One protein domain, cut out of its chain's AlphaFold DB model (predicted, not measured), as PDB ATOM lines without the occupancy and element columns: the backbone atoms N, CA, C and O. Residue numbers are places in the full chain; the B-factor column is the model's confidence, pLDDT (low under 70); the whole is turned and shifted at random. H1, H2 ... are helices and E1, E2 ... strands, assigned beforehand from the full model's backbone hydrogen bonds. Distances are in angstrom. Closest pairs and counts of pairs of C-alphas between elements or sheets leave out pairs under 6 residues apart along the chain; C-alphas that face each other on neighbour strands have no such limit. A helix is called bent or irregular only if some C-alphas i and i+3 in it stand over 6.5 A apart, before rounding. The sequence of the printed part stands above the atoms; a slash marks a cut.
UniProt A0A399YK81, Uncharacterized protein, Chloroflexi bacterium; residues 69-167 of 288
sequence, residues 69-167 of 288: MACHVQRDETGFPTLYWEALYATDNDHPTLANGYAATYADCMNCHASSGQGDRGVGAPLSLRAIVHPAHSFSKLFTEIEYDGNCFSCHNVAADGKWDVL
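This is residues 69 to 167 of the 288 residues of an uncharacterized protein of Chloroflexi bacterium (UniProt A0A399YK81). Little regular structure: four short helices, H3 nearest the middle, and a small antiparallel hairpin, E1 and E2, which is apart from H1, H2 and H3, with long loops between H1 and H2 and between H2 and H3. The printed part has 99 residues, 38 in named elements, mostly helix, in the order H1, H2, H3, H4, E1, E2. It is compact, radius of gyration of the C-alphas 14.3 A, spanning 34 by 34 by 24 A.

H1, residues 83 to 90, and H2, residues 106 to 113, are close but not clearly touching; their closest C-alphas, Leu 83 and Tyr 106, are 7.8 A apart. H2 and H3, residues 129 to 138, only just touch, with 3 pairs of C-alphas within 8 A, closest His 113 and Leu 129 at 5.0 A, at a steep tilt of 66 degrees, opposite ways. H3 and H4, residues 141 to 146, are close but not clearly touching, closest C-alphas His 137 and Phe 143 at 6.0 A. H4 is only just irregular: C-alphas 143 and 146 are 6.55 A apart. In the hairpin of E1, residues 156 to 158, and E2, residues 164 to 166, N 157 and O 165 are within hydrogen-bond range at 2.8 A. Every O i to N i+4 pair is within range in H1, but 3 of 4 in H2, 5 of 6 in H3 and 1 of 2 in H4.

H1, 10.5 A long, begins at C-alpha 83 (-2.553, -17.241, -35.205); H2 is 9.8 A, H3 13.5 A. E2 ends at C-alpha 166 (5.274, -10.906, -44.963).

The C-alphas farthest apart, Thr 78 and Asp 161, are 41.6 A apart. The printed part has no cut; the links H1 to H2 and H2 to H3 are long. pLDDT is under 70 at residues 74 to 80 and 145 to 148.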
ATOM      1  N   MET A  69       0.803 -19.531 -42.962       81.94
ATOM      2  CA  MET A  69      -0.181 -20.603 -43.108       81.94
ATOM      3  C   MET A  69       0.429 -21.982 -43.401       81.94
ATOM      4  O   MET A  69      -0.302 -22.967 -43.425       81.94
ATOM      5  N   ALA A  70       1.751 -22.103 -43.553       79.25
ATOM      6  CA  ALA A  70       2.397 -23.416 -43.538       79.25
ATOM      7  C   ALA A  70       2.216 -24.111 -42.169       79.25
ATOM      8  O   ALA A  70       1.915 -25.307 -42.092       79.25
ATOM      9  N   CYS A  71       2.316 -23.340 -41.078       77.25
ATOM     10  CA  CYS A  71       2.250 -23.853 -39.705       77.25
ATOM     11  C   CYS A  71       0.990 -23.423 -38.937       77.25
ATOM     12  O   CYS A  71       0.469 -24.215 -38.157       77.25
ATOM     13  N   HIS A  72       0.467 -22.216 -39.174       80.19
ATOM     14  CA  HIS A  72      -0.649 -21.636 -38.412       80.19
ATOM     15  C   HIS A  72      -1.999 -21.790 -39.119       80.19
ATOM     16  O   HIS A  72      -2.753 -20.828 -39.289       80.19
ATOM     17  N   VAL A  73      -2.299 -23.008 -39.563       73.12
ATOM     18  CA  VAL A  73      -3.597 -23.372 -40.141       73.12
ATOM     19  C   VAL A  73      -4.351 -24.288 -39.196       73.12
ATOM     20  O   VAL A  73      -3.777 -25.229 -38.652       73.12
ATOM     21  N   GLN A  74      -5.651 -24.047 -39.041       64.62
ATOM     22  CA  GLN A  74      -6.517 -24.982 -38.337       64.62
ATOM     23  C   GLN A  74      -6.641 -26.252 -39.184       64.62
ATOM     24  O   GLN A  74      -7.217 -26.210 -40.270       64.62
ATOM     25  N   ARG A  75      -6.054 -27.360 -38.721       57.41
ATOM     26  CA  ARG A  75      -6.031 -28.622 -39.482       57.41
ATOM     27  C   ARG A  75      -7.198 -29.565 -39.155       57.41
ATOM     28  O   ARG A  75      -7.573 -30.330 -40.033       57.41
ATOM     29  N   ASP A  76      -7.796 -29.481 -37.960       53.47
ATOM     30  CA  ASP A  76      -8.968 -30.273 -37.537       53.47
ATOM     31  C   ASP A  76      -9.561 -29.774 -36.190       53.47
ATOM     32  O   ASP A  76      -9.156 -28.733 -35.663       53.47
ATOM     33  N   GLU A  77     -10.537 -30.512 -35.637       47.94
ATOM     34  CA  GLU A  77     -11.220 -30.252 -34.352       47.94
ATOM     35  C   GLU A  77     -10.291 -30.340 -33.125       47.94
ATOM     36  O   GLU A  77     -10.595 -29.790 -32.068       47.94
ATOM     37  N   THR A  78      -9.149 -31.016 -33.268       56.66
ATOM     38  CA  THR A  78      -8.074 -31.097 -32.266       56.66
ATOM     39  C   THR A  78      -6.931 -30.112 -32.555       56.66
ATOM     40  O   THR A  78      -5.939 -30.085 -31.828       56.66
ATOM     41  N   GLY A  79      -7.062 -29.338 -33.639       53.34
ATOM     42  CA  GLY A  79      -5.974 -29.041 -34.560       53.34
ATOM     43  C   GLY A  79      -5.092 -27.849 -34.225       53.34
ATOM     44  O   GLY A  79      -5.437 -26.975 -33.435       53.34
ATOM     45  N   PHE A  80      -3.937 -27.861 -34.899       59.09
ATOM     46  CA  PHE A  80      -2.855 -26.878 -34.839       59.09
ATOM     47  C   PHE A  80      -3.339 -25.441 -34.624       59.09
ATOM     48  O   PHE A  80      -4.313 -25.007 -35.252       59.09
ATOM     49  N   PRO A  81      -2.655 -24.689 -33.750       72.94
ATOM     50  CA  PRO A  81      -3.169 -23.417 -33.300       72.94
ATOM     51  C   PRO A  81      -3.149 -22.389 -34.436       72.94
ATOM     52  O   PRO A  81      -2.124 -22.139 -35.075       72.94
ATOM     53  N   THR A  82      -4.308 -21.779 -34.697       83.56
ATOM     54  CA  THR A  82      -4.379 -20.599 -35.567       83.56
ATOM     55  C   THR A  82      -3.615 -19.445 -34.929       83.56
ATOM     56  O   THR A  82      -3.451 -19.408 -33.708       83.56
ATOM     57  N   LEU A  83      -3.212 -18.450 -35.726       83.88
ATOM     58  CA  LEU A  83      -2.553 -17.241 -35.205       83.88
ATOM     59  C   LEU A  83      -3.339 -16.604 -34.045       83.88
ATOM     60  O   LEU A  83      -2.762 -16.177 -33.048       83.88
ATOM     61  N   TYR A  84      -4.669 -16.570 -34.155       86.88
ATOM     62  CA  TYR A  84      -5.523 -16.021 -33.107       86.88
ATOM     63  C   TYR A  84      -5.597 -16.913 -31.863       86.88
ATOM     64  O   TYR A  84      -5.596 -16.398 -30.745       86.88
ATOM     65  N   TRP A  85      -5.624 -18.239 -32.029       86.88
ATOM     66  CA  TRP A  85      -5.550 -19.153 -30.890       86.88
ATOM     67  C   TRP A  85      -4.243 -18.960 -30.115       86.88
ATOM     68  O   TRP A  85      -4.271 -18.869 -28.891       86.88
ATOM     69  N   GLU A  86      -3.110 -18.836 -30.813       85.94
ATOM     70  CA  GLU A  86      -1.814 -18.609 -30.164       85.94
ATOM     71  C   GLU A  86      -1.773 -17.276 -29.431       85.94
ATOM     72  O   GLU A  86      -1.254 -17.209 -28.320       85.94
ATOM     73  N   ALA A  87      -2.358 -16.225 -30.013       88.56
ATOM     74  CA  ALA A  87      -2.453 -14.925 -29.363       88.56
ATOM     75  C   ALA A  87      -3.264 -14.989 -28.059       88.56
ATOM     76  O   ALA A  87      -2.841 -14.430 -27.046       88.56
ATOM     77  N   LEU A  88      -4.398 -15.699 -28.053       86.75
ATOM     78  CA  LEU A  88      -5.181 -15.931 -26.836       86.75
ATOM     79  C   LEU A  88      -4.383 -16.724 -25.801       86.75
ATOM     80  O   LEU A  88      -4.310 -16.323 -24.643       86.75
ATOM     81  N   TYR A  89      -3.750 -17.820 -26.217       85.94
ATOM     82  CA  TYR A  89      -2.993 -18.681 -25.313       85.94
ATOM     83  C   TYR A  89      -1.775 -17.964 -24.710       85.94
ATOM     84  O   TYR A  89      -1.534 -18.054 -23.512       85.94
ATOM     85  N   ALA A  90      -1.036 -17.195 -25.513       85.12
ATOM     86  CA  ALA A  90       0.148 -16.458 -25.070       85.12
ATOM     87  C   ALA A  90      -0.168 -15.292 -24.117       85.12
ATOM     88  O   ALA A  90       0.741 -14.764 -23.477       85.12
ATOM     89  N   THR A  91      -1.431 -14.869 -24.043       84.62
ATOM     90  CA  THR A  91      -1.892 -13.757 -23.198       84.62
ATOM     91  C   THR A  91      -2.778 -14.220 -22.042       84.62
ATOM     92  O   THR A  91      -3.468 -13.396 -21.452       84.62
ATOM     93  N   ASP A  92      -2.807 -15.519 -21.725       86.00
ATOM     94  CA  ASP A  92      -3.712 -16.095 -20.716       86.00
ATOM     95  C   ASP A  92      -5.195 -15.713 -20.945       86.00
ATOM     96  O   ASP A  92      -5.983 -15.576 -20.008       86.00
ATOM     97  N   ASN A  93      -5.594 -15.589 -22.216       80.94
ATOM     98  CA  ASN A  93      -6.901 -15.129 -22.707       80.94
ATOM     99  C   ASN A  93      -7.223 -13.637 -22.475       80.94
ATOM    100  O   ASN A  93      -8.388 -13.254 -22.576       80.94
ATOM    101  N   ASP A  94      -6.223 -12.785 -22.229       87.69
ATOM    102  CA  ASP A  94      -6.387 -11.320 -22.117       87.69
ATOM    103  C   ASP A  94      -6.391 -10.596 -23.485       87.69
ATOM    104  O   ASP A  94      -6.451  -9.369 -23.575       87.69
ATOM    105  N   HIS A  95      -6.336 -11.337 -24.596       92.75
ATOM    106  CA  HIS A  95      -6.453 -10.748 -25.927       92.75
ATOM    107  C   HIS A  95      -7.918 -10.394 -26.262       92.75
ATOM    108  O   HIS A  95      -8.805 -11.240 -26.112       92.75
ATOM    109  N   PRO A  96      -8.203  -9.190 -26.805       91.88
ATOM    110  CA  PRO A  96      -9.544  -8.829 -27.251       91.88
ATOM    111  C   PRO A  96     -10.113  -9.828 -28.258       91.88
ATOM    112  O   PRO A  96      -9.410 -10.285 -29.166       91.88
ATOM    113  N   THR A  97     -11.408 -10.125 -28.135       89.38
ATOM    114  CA  THR A  97     -12.084 -11.001 -29.090       89.38
ATOM    115  C   THR A  97     -12.223 -10.323 -30.448       89.38
ATOM    116  O   THR A  97     -12.792  -9.237 -30.552       89.38
ATOM    117  N   LEU A  98     -11.720 -10.975 -31.496       87.06
ATOM    118  CA  LEU A  98     -11.894 -10.516 -32.872       87.06
ATOM    119  C   LEU A  98     -13.247 -10.974 -33.425       87.06
ATOM    120  O   LEU A  98     -13.721 -12.060 -33.095       87.06
ATOM    121  N   ALA A  99     -13.846 -10.176 -34.315       86.62
ATOM    122  CA  ALA A  99     -15.146 -10.485 -34.922       86.62
ATOM    123  C   ALA A  99     -15.159 -11.837 -35.662       86.62
ATOM    124  O   ALA A  99     -16.166 -12.539 -35.646       86.62
ATOM    125  N   ASN A 100     -14.021 -12.219 -36.249       80.88
ATOM    126  CA  ASN A 100     -13.850 -13.475 -36.981       80.88
ATOM    127  C   ASN A 100     -13.398 -14.646 -36.083       80.88
ATOM    128  O   ASN A 100     -13.213 -15.758 -36.575       80.88
ATOM    129  N   GLY A 101     -13.211 -14.427 -34.773       85.94
ATOM    130  CA  GLY A 101     -12.753 -15.451 -33.830       85.94
ATOM    131  C   GLY A 101     -11.505 -16.194 -34.325       85.94
ATOM    132  O   GLY A 101     -10.552 -15.580 -34.796       85.94
ATOM    133  N   TYR A 102     -11.529 -17.529 -34.266       83.38
ATOM    134  CA  TYR A 102     -10.436 -18.387 -34.745       83.38
ATOM    135  C   TYR A 102     -10.165 -18.310 -36.252       83.38
ATOM    136  O   TYR A 102      -9.082 -18.709 -36.670       83.38
ATOM    137  N   ALA A 103     -11.094 -17.761 -37.040       81.88
ATOM    138  CA  ALA A 103     -10.914 -17.505 -38.466       81.88
ATOM    139  C   ALA A 103     -10.276 -16.131 -38.756       81.88
ATOM    140  O   ALA A 103     -10.248 -15.701 -39.908       81.88
ATOM    141  N   ALA A 104      -9.787 -15.419 -37.732       86.56
ATOM    142  CA  ALA A 104      -9.077 -14.163 -37.926       86.56
ATOM    143  C   ALA A 104      -7.833 -14.346 -38.809       86.56
ATOM    144  O   ALA A 104      -7.030 -15.263 -38.637       86.56
ATOM    145  N   THR A 105      -7.688 -13.434 -39.760       87.19
ATOM    146  CA  THR A 105      -6.619 -13.411 -40.756       87.19
ATOM    147  C   THR A 105      -5.422 -12.592 -40.273       87.19
ATOM    148  O   THR A 105      -5.520 -11.799 -39.336       87.19
ATOM    149  N   TYR A 106      -4.292 -12.695 -40.976       89.75
ATOM    150  CA  TYR A 106      -3.155 -11.792 -40.765       89.75
ATOM    151  C   TYR A 106      -3.562 -10.310 -40.843       89.75
ATOM    152  O   TYR A 106      -3.115  -9.496 -40.034       89.75
ATOM    153  N   ALA A 107      -4.439  -9.956 -41.788       91.50
ATOM    154  CA  ALA A 107      -4.933  -8.590 -41.936       91.50
ATOM    155  C   ALA A 107      -5.725  -8.132 -40.699       91.50
ATOM    156  O   ALA A 107      -5.544  -7.002 -40.244       91.50
ATOM    157  N   ASP A 108      -6.521  -9.026 -40.103       92.81
ATOM    158  CA  ASP A 108      -7.256  -8.736 -38.870       92.81
ATOM    159  C   ASP A 108      -6.303  -8.422 -37.710       92.81
ATOM    160  O   ASP A 108      -6.505  -7.440 -36.993       92.81
ATOM    161  N   CYS A 109      -5.219  -9.192 -37.566       92.94
ATOM    162  CA  CYS A 109      -4.180  -8.926 -36.569       92.94
ATOM    163  C   CYS A 109      -3.513  -7.561 -36.801       92.94
ATOM    164  O   CYS A 109      -3.278  -6.797 -35.861       92.94
ATOM    165  N   MET A 110      -3.220  -7.233 -38.061       95.19
ATOM    166  CA  MET A 110      -2.531  -5.994 -38.425       95.19
ATOM    167  C   MET A 110      -3.354  -4.733 -38.156       95.19
ATOM    168  O   MET A 110      -2.757  -3.680 -37.944       95.19
ATOM    169  N   ASN A 111      -4.682  -4.820 -38.043       95.69
ATOM    170  CA  ASN A 111      -5.515  -3.675 -37.654       95.69
ATOM    171  C   ASN A 111      -5.118  -3.077 -36.290       95.69
ATOM    172  O   ASN A 111      -5.235  -1.870 -36.098       95.69
ATOM    173  N   CYS A 112      -4.605  -3.899 -35.365       96.94
ATOM    174  CA  CYS A 112      -4.107  -3.446 -34.060       96.94
ATOM    175  C   CYS A 112      -2.579  -3.522 -33.959       96.94
ATOM    176  O   CYS A 112      -1.945  -2.654 -33.352       96.94
ATOM    177  N   HIS A 113      -1.974  -4.544 -34.561       96.50
ATOM    178  CA  HIS A 113      -0.554  -4.853 -34.417       96.50
ATOM    179  C   HIS A 113       0.329  -4.303 -35.548       96.50
ATOM    180  O   HIS A 113       1.539  -4.552 -35.543       96.50
ATOM    181  N   ALA A 114      -0.208  -3.532 -36.501       96.19
ATOM    182  CA  ALA A 114       0.630  -2.767 -37.424       96.19
ATOM    183  C   ALA A 114       1.581  -1.841 -36.654       96.19
ATOM    184  O   ALA A 114       1.243  -1.345 -35.581       96.19
ATOM    185  N   SER A 115       2.779  -1.606 -37.194       94.62
ATOM    186  CA  SER A 115       3.748  -0.717 -36.548       94.62
ATOM    187  C   SER A 115       3.189   0.702 -36.440       94.62
ATOM    188  O   SER A 115       2.777   1.290 -37.437       94.62
ATOM    189  N   SER A 116       3.232   1.268 -35.236       94.19
ATOM    190  CA  SER A 116       2.881   2.674 -34.990       94.19
ATOM    191  C   SER A 116       3.978   3.662 -35.414       94.19
ATOM    192  O   SER A 116       3.797   4.873 -35.312       94.19
ATOM    193  N   GLY A 117       5.153   3.165 -35.820       90.75
ATOM    194  CA  GLY A 117       6.361   3.973 -36.013       90.75
ATOM    195  C   GLY A 117       7.050   4.396 -34.705       90.75
ATOM    196  O   GLY A 117       8.119   5.002 -34.754       90.75
ATOM    197  N   GLN A 118       6.488   4.057 -33.539       89.00
ATOM    198  CA  GLN A 118       7.052   4.362 -32.221       89.00
ATOM    199  C   GLN A 118       7.637   3.105 -31.567       89.00
ATOM    200  O   GLN A 118       7.019   2.474 -30.706       89.00
ATOM    201  N   GLY A 119       8.854   2.746 -31.980       90.56
ATOM    202  CA  GLY A 119       9.542   1.556 -31.478       90.56
ATOM    203  C   GLY A 119       8.757   0.279 -31.780       90.56
ATOM    204  O   GLY A 119       8.295   0.083 -32.902       90.56
ATOM    205  N   ASP A 120       8.587  -0.566 -30.767       94.38
ATOM    206  CA  ASP A 120       7.950  -1.877 -30.905       94.38
ATOM    207  C   ASP A 120       6.426  -1.857 -30.735       94.38
ATOM    208  O   ASP A 120       5.818  -2.922 -30.730       94.38
ATOM    209  N   ARG A 121       5.785  -0.687 -30.619       96.06
ATOM    210  CA  ARG A 121       4.337  -0.569 -30.365       96.06
ATOM    211  C   ARG A 121       3.471  -0.776 -31.604       96.06
ATOM    212  O   ARG A 121       3.792  -0.276 -32.689       96.06
ATOM    213  N   GLY A 122       2.327  -1.431 -31.403       96.56
ATOM    214  CA  GLY A 122       1.255  -1.528 -32.388       96.56
ATOM    215  C   GLY A 122       0.444  -0.229 -32.490       96.56
ATOM    216  O   GLY A 122       0.495   0.610 -31.591       96.56
ATOM    217  N   VAL A 123      -0.318  -0.052 -33.570       96.38
ATOM    218  CA  VAL A 123      -1.246   1.085 -33.747       96.38
ATOM    219  C   VAL A 123      -2.394   1.078 -32.731       96.38
ATOM    220  O   VAL A 123      -2.849   2.138 -32.311       96.38
ATOM    221  N   GLY A 124      -2.835  -0.111 -32.318       94.44
ATOM    222  CA  GLY A 124      -3.923  -0.335 -31.362       94.44
ATOM    223  C   GLY A 124      -3.594  -1.401 -30.319       94.44
ATOM    224  O   GLY A 124      -4.487  -1.859 -29.614       94.44
ATOM    225  N   ALA A 125      -2.329  -1.817 -30.232       94.94
ATOM    226  CA  ALA A 125      -1.870  -2.873 -29.338       94.94
ATOM    227  C   ALA A 125      -0.548  -2.494 -28.647       94.94
ATOM    228  O   ALA A 125       0.251  -1.740 -29.215       94.94
ATOM    229  N   PRO A 126      -0.259  -3.050 -27.452       94.56
ATOM    230  CA  PRO A 126       0.987  -2.773 -26.734       94.56
ATOM    231  C   PRO A 126       2.250  -3.099 -27.539       94.56
ATOM    232  O   PRO A 126       3.259  -2.407 -27.402       94.56
ATOM    233  N   LEU A 127       2.182  -4.121 -28.398       95.94
ATOM    234  CA  LEU A 127       3.277  -4.584 -29.243       95.94
ATOM    235  C   LEU A 127       2.825  -4.700 -30.698       95.94
ATOM    236  O   LEU A 127       1.698  -5.088 -30.990       95.94
ATOM    237  N   SER A 128       3.723  -4.373 -31.616       96.69
ATOM    238  CA  SER A 128       3.570  -4.614 -33.042       96.69
ATOM    239  C   SER A 128       3.780  -6.091 -33.349       96.69
ATOM    240  O   SER A 128       4.488  -6.797 -32.628       96.69
ATOM    241  N   LEU A 129       3.232  -6.553 -34.469       93.69
ATOM    242  CA  LEU A 129       3.346  -7.953 -34.859       93.69
ATOM    243  C   LEU A 129       4.812  -8.350 -35.076       93.69
ATOM    244  O   LEU A 129       5.220  -9.437 -34.692       93.69
ATOM    245  N   ARG A 130       5.640  -7.430 -35.586       92.50
ATOM    246  CA  ARG A 130       7.099  -7.594 -35.695       92.50
ATOM    247  C   ARG A 130       7.746  -7.925 -34.345       92.50
ATOM    248  O   ARG A 130       8.590  -8.815 -34.276       92.50
ATOM    249  N   ALA A 131       7.375  -7.190 -33.298       93.94
ATOM    250  CA  ALA A 131       7.943  -7.343 -31.959       93.94
ATOM    251  C   ALA A 131       7.491  -8.632 -31.258       93.94
ATOM    252  O   ALA A 131       8.140  -9.071 -30.317       93.94
ATOM    253  N   ILE A 132       6.405  -9.244 -31.734       92.62
ATOM    254  CA  ILE A 132       5.891 -10.524 -31.240       92.62
ATOM    255  C   ILE A 132       6.508 -11.681 -32.037       92.62
ATOM    256  O   ILE A 132       7.117 -12.588 -31.472       92.62
ATOM    257  N   VAL A 133       6.394 -11.629 -33.367       90.56
ATOM    258  CA  VAL A 133       6.732 -12.739 -34.266       90.56
ATOM    259  C   VAL A 133       8.235 -12.973 -34.337       90.56
ATOM    260  O   VAL A 133       8.649 -14.129 -34.273       90.56
ATOM    261  N   HIS A 134       9.073 -11.932 -34.432       90.94
ATOM    262  CA  HIS A 134      10.519 -12.160 -34.502       90.94
ATOM    263  C   HIS A 134      11.041 -12.881 -33.250       90.94
ATOM    264  O   HIS A 134      11.628 -13.944 -33.411       90.94
ATOM    265  N   PRO A 135      10.802 -12.423 -32.005       88.62
ATOM    266  CA  PRO A 135      11.290 -13.163 -30.841       88.62
ATOM    267  C   PRO A 135      10.706 -14.572 -30.712       88.62
ATOM    268  O   PRO A 135      11.430 -15.482 -30.316       88.62
ATOM    269  N   ALA A 136       9.434 -14.767 -31.078       85.88
ATOM    270  CA  ALA A 136       8.792 -16.080 -31.025       85.88
ATOM    271  C   ALA A 136       9.454 -17.107 -31.961       85.88
ATOM    272  O   ALA A 136       9.528 -18.289 -31.629       85.88
ATOM    273  N   HIS A 137       9.981 -16.661 -33.106       84.56
ATOM    274  CA  HIS A 137      10.500 -17.560 -34.135       84.56
ATOM    275  C   HIS A 137      12.019 -17.526 -34.243       84.56
ATOM    276  O   HIS A 137      12.637 -18.585 -34.249       84.56
ATOM    277  N   SER A 138      12.634 -16.345 -34.288       85.31
ATOM    278  CA  SER A 138      14.042 -16.141 -34.655       85.31
ATOM    279  C   SER A 138      15.052 -16.834 -33.735       85.31
ATOM    280  O   SER A 138      16.204 -17.004 -34.124       85.31
ATOM    281  N   PHE A 139      14.635 -17.252 -32.539       81.44
ATOM    282  CA  PHE A 139      15.474 -17.976 -31.578       81.44
ATOM    283  C   PHE A 139      15.046 -19.433 -31.364       81.44
ATOM    284  O   PHE A 139      15.629 -20.141 -30.545       81.44
ATOM    285  N   SER A 140      14.014 -19.889 -32.073       79.81
ATOM    286  CA  SER A 140      13.557 -21.273 -32.001       79.81
ATOM    287  C   SER A 140      14.483 -22.189 -32.805       79.81
ATOM    288  O   SER A 140      14.982 -21.808 -33.863       79.81
ATOM    289  N   LYS A 141      14.642 -23.442 -32.360       76.50
ATOM    290  CA  LYS A 141      15.333 -24.473 -33.157       76.50
ATOM    291  C   LYS A 141      14.645 -24.728 -34.499       76.50
ATOM    292  O   LYS A 141      15.311 -25.061 -35.474       76.50
ATOM    293  N   LEU A 142      13.323 -24.542 -34.559       72.25
ATOM    294  CA  LEU A 142      12.571 -24.589 -35.815       72.25
ATOM    295  C   LEU A 142      13.122 -23.576 -36.818       72.25
ATOM    296  O   LEU A 142      13.353 -23.921 -37.975       72.25
ATOM    297  N   PHE A 143      13.413 -22.361 -36.353       77.00
ATOM    298  CA  PHE A 143      14.010 -21.336 -37.189       77.00
ATOM    299  C   PHE A 143      15.476 -21.593 -37.499       77.00
ATOM    300  O   PHE A 143      15.844 -21.536 -38.663       77.00
ATOM    301  N   THR A 144      16.311 -21.879 -36.502       74.56
ATOM    302  CA  THR A 144      17.768 -21.907 -36.694       74.56
ATOM    303  C   THR A 144      18.317 -23.226 -37.234       74.56
ATOM    304  O   THR A 144      19.422 -23.221 -37.761       74.56
ATOM    305  N   GLU A 145      17.605 -24.347 -37.075       67.50
ATOM    306  CA  GLU A 145      18.194 -25.687 -37.258       67.50
ATOM    307  C   GLU A 145      17.310 -26.691 -38.018       67.50
ATOM    308  O   GLU A 145      17.854 -27.605 -38.636       67.50
ATOM    309  N   ILE A 146      15.976 -26.590 -37.951       63.47
ATOM    310  CA  ILE A 146      15.085 -27.680 -38.405       63.47
ATOM    311  C   ILE A 146      14.370 -27.349 -39.719       63.47
ATOM    312  O   ILE A 146      14.472 -28.135 -40.659       63.47
ATOM    313  N   GLU A 147      13.656 -26.222 -39.791       65.50
ATOM    314  CA  GLU A 147      12.764 -25.920 -40.924       65.50
ATOM    315  C   GLU A 147      13.208 -24.703 -41.735       65.50
ATOM    316  O   GLU A 147      13.136 -24.723 -42.960       65.50
ATOM    317  N   TYR A 148      13.693 -23.642 -41.083       68.44
ATOM    318  CA  TYR A 148      13.913 -22.361 -41.769       68.44
ATOM    319  C   TYR A 148      15.378 -21.980 -41.992       68.44
ATOM    320  O   TYR A 148      15.621 -20.943 -42.612       68.44
ATOM    321  N   ASP A 149      16.324 -22.791 -41.507       70.50
ATOM    322  CA  ASP A 149      17.780 -22.620 -41.675       70.50
ATOM    323  C   ASP A 149      18.280 -21.180 -41.406       70.50
ATOM    324  O   ASP A 149      19.146 -20.632 -42.086       70.50
ATOM    325  N   GLY A 150      17.655 -20.506 -40.438       71.19
ATOM    326  CA  GLY A 150      17.966 -19.144 -40.010       71.19
ATOM    327  C   GLY A 150      17.625 -18.046 -41.022       71.19
ATOM    328  O   GLY A 150      18.094 -16.916 -40.877       71.19
ATOM    329  N   ASN A 151      16.842 -18.344 -42.059       79.25
ATOM    330  CA  ASN A 151      16.661 -17.447 -43.190       79.25
ATOM    331  C   ASN A 151      15.408 -16.560 -43.071       79.25
ATOM    332  O   ASN A 151      14.282 -17.047 -42.965       79.25
ATOM    333  N   CYS A 152      15.587 -15.240 -43.210       85.88
ATOM    334  CA  CYS A 152      14.496 -14.259 -43.279       85.88
ATOM    335  C   CYS A 152      13.498 -14.547 -44.406       85.88
ATOM    336  O   CYS A 152      12.313 -14.230 -44.282       85.88
ATOM    337  N   PHE A 153      13.959 -15.143 -45.512       85.38
ATOM    338  CA  PHE A 153      13.090 -15.426 -46.647       85.38
ATOM    339  C   PHE A 153      11.993 -16.422 -46.284       85.38
ATOM    340  O   PHE A 153      10.904 -16.318 -46.828       85.38
ATOM    341  N   SER A 154      12.178 -17.296 -45.300       80.31
ATOM    342  CA  SER A 154      11.149 -18.260 -44.897       80.31
ATOM    343  C   SER A 154       9.803 -17.619 -44.530       80.31
ATOM    344  O   SER A 154       8.751 -18.205 -44.783       80.31
ATOM    345  N   CYS A 155       9.828 -16.370 -44.053       85.88
ATOM    346  CA  CYS A 155       8.633 -15.609 -43.687       85.88
ATOM    347  C   CYS A 155       8.416 -14.349 -44.530       85.88
ATOM    348  O   CYS A 155       7.363 -13.726 -44.410       85.88
ATOM    349  N   HIS A 156       9.379 -13.949 -45.367       91.31
ATOM    350  CA  HIS A 156       9.283 -12.704 -46.122       91.31
ATOM    351  C   HIS A 156       9.662 -12.825 -47.594       91.31
ATOM    352  O   HIS A 156      10.606 -13.526 -47.951       91.31
ATOM    353  N   ASN A 157       8.989 -12.047 -48.435       89.62
ATOM    354  CA  ASN A 157       9.448 -11.701 -49.773       89.62
ATOM    355  C   ASN A 157      10.091 -10.316 -49.784       89.62
ATOM    356  O   ASN A 157       9.864  -9.504 -48.892       89.62
ATOM    357  N   VAL A 158      10.879 -10.050 -50.823       88.75
ATOM    358  CA  VAL A 158      11.386  -8.711 -51.119       88.75
ATOM    359  C   VAL A 158      10.711  -8.236 -52.397       88.75
ATOM    360  O   VAL A 158      10.891  -8.840 -53.457       88.75
ATOM    361  N   ALA A 159       9.905  -7.188 -52.280       85.88
ATOM    362  CA  ALA A 159       9.247  -6.533 -53.395       85.88
ATOM    363  C   ALA A 159      10.272  -5.887 -54.342       85.88
ATOM    364  O   ALA A 159      11.433  -5.663 -53.993       85.88
ATOM    365  N   ALA A 160       9.832  -5.541 -55.554       85.12
ATOM    366  CA  ALA A 160      10.696  -4.919 -56.562       85.12
ATOM    367  C   ALA A 160      11.286  -3.567 -56.113       85.12
ATOM    368  O   ALA A 160      12.330  -3.154 -56.612       85.12
ATOM    369  N   ASP A 161      10.635  -2.888 -55.165       90.75
ATOM    370  CA  ASP A 161      11.102  -1.639 -54.557       90.75
ATOM    371  C   ASP A 161      12.014  -1.858 -53.332       90.75
ATOM    372  O   ASP A 161      12.410  -0.897 -52.674       90.75
ATOM    373  N   GLY A 162      12.362  -3.112 -53.025       90.31
ATOM    374  CA  GLY A 162      13.227  -3.488 -51.910       90.31
ATOM    375  C   GLY A 162      12.521  -3.575 -50.555       90.31
ATOM    376  O   GLY A 162      13.191  -3.811 -49.548       90.31
ATOM    377  N   LYS A 163      11.194  -3.392 -50.491       90.00
ATOM    378  CA  LYS A 163      10.441  -3.587 -49.245       90.00
ATOM    379  C   LYS A 163      10.280  -5.063 -48.917       90.00
ATOM    380  O   LYS A 163      10.186  -5.904 -49.805       90.00
ATOM    381  N   TRP A 164      10.237  -5.358 -47.623       90.44
ATOM    382  CA  TRP A 164       9.982  -6.701 -47.123       90.44
ATOM    383  C   TRP A 164       8.484  -6.895 -46.906       90.44
ATOM    384  O   TRP A 164       7.891  -6.199 -46.080       90.44
ATOM    385  N   ASP A 165       7.908  -7.867 -47.603       90.44
ATOM    386  CA  ASP A 165       6.515  -8.280 -47.450       90.44
ATOM    387  C   ASP A 165       6.459  -9.560 -46.629       90.44
ATOM    388  O   ASP A 165       7.266 -10.464 -46.830       90.44
ATOM    389  N   VAL A 166       5.515  -9.656 -45.694       91.06
ATOM    390  CA  VAL A 166       5.274 -10.906 -44.963       91.06
ATOM    391  C   VAL A 166       4.561 -11.893 -45.883       91.06
ATOM    392  O   VAL A 166       3.571 -11.555 -46.528       91.06
ATOM    393  N   LEU A 167       5.054 -13.126 -45.915       89.31
ATOM    394  CA  LEU A 167       4.385 -14.246 -46.557       89.31
ATOM    395  C   LEU A 167       3.288 -14.773 -45.640       89.31
ATOM    396  O   LEU A 167       3.567 -15.440 -44.646       89.31
TER     397      LEU A 167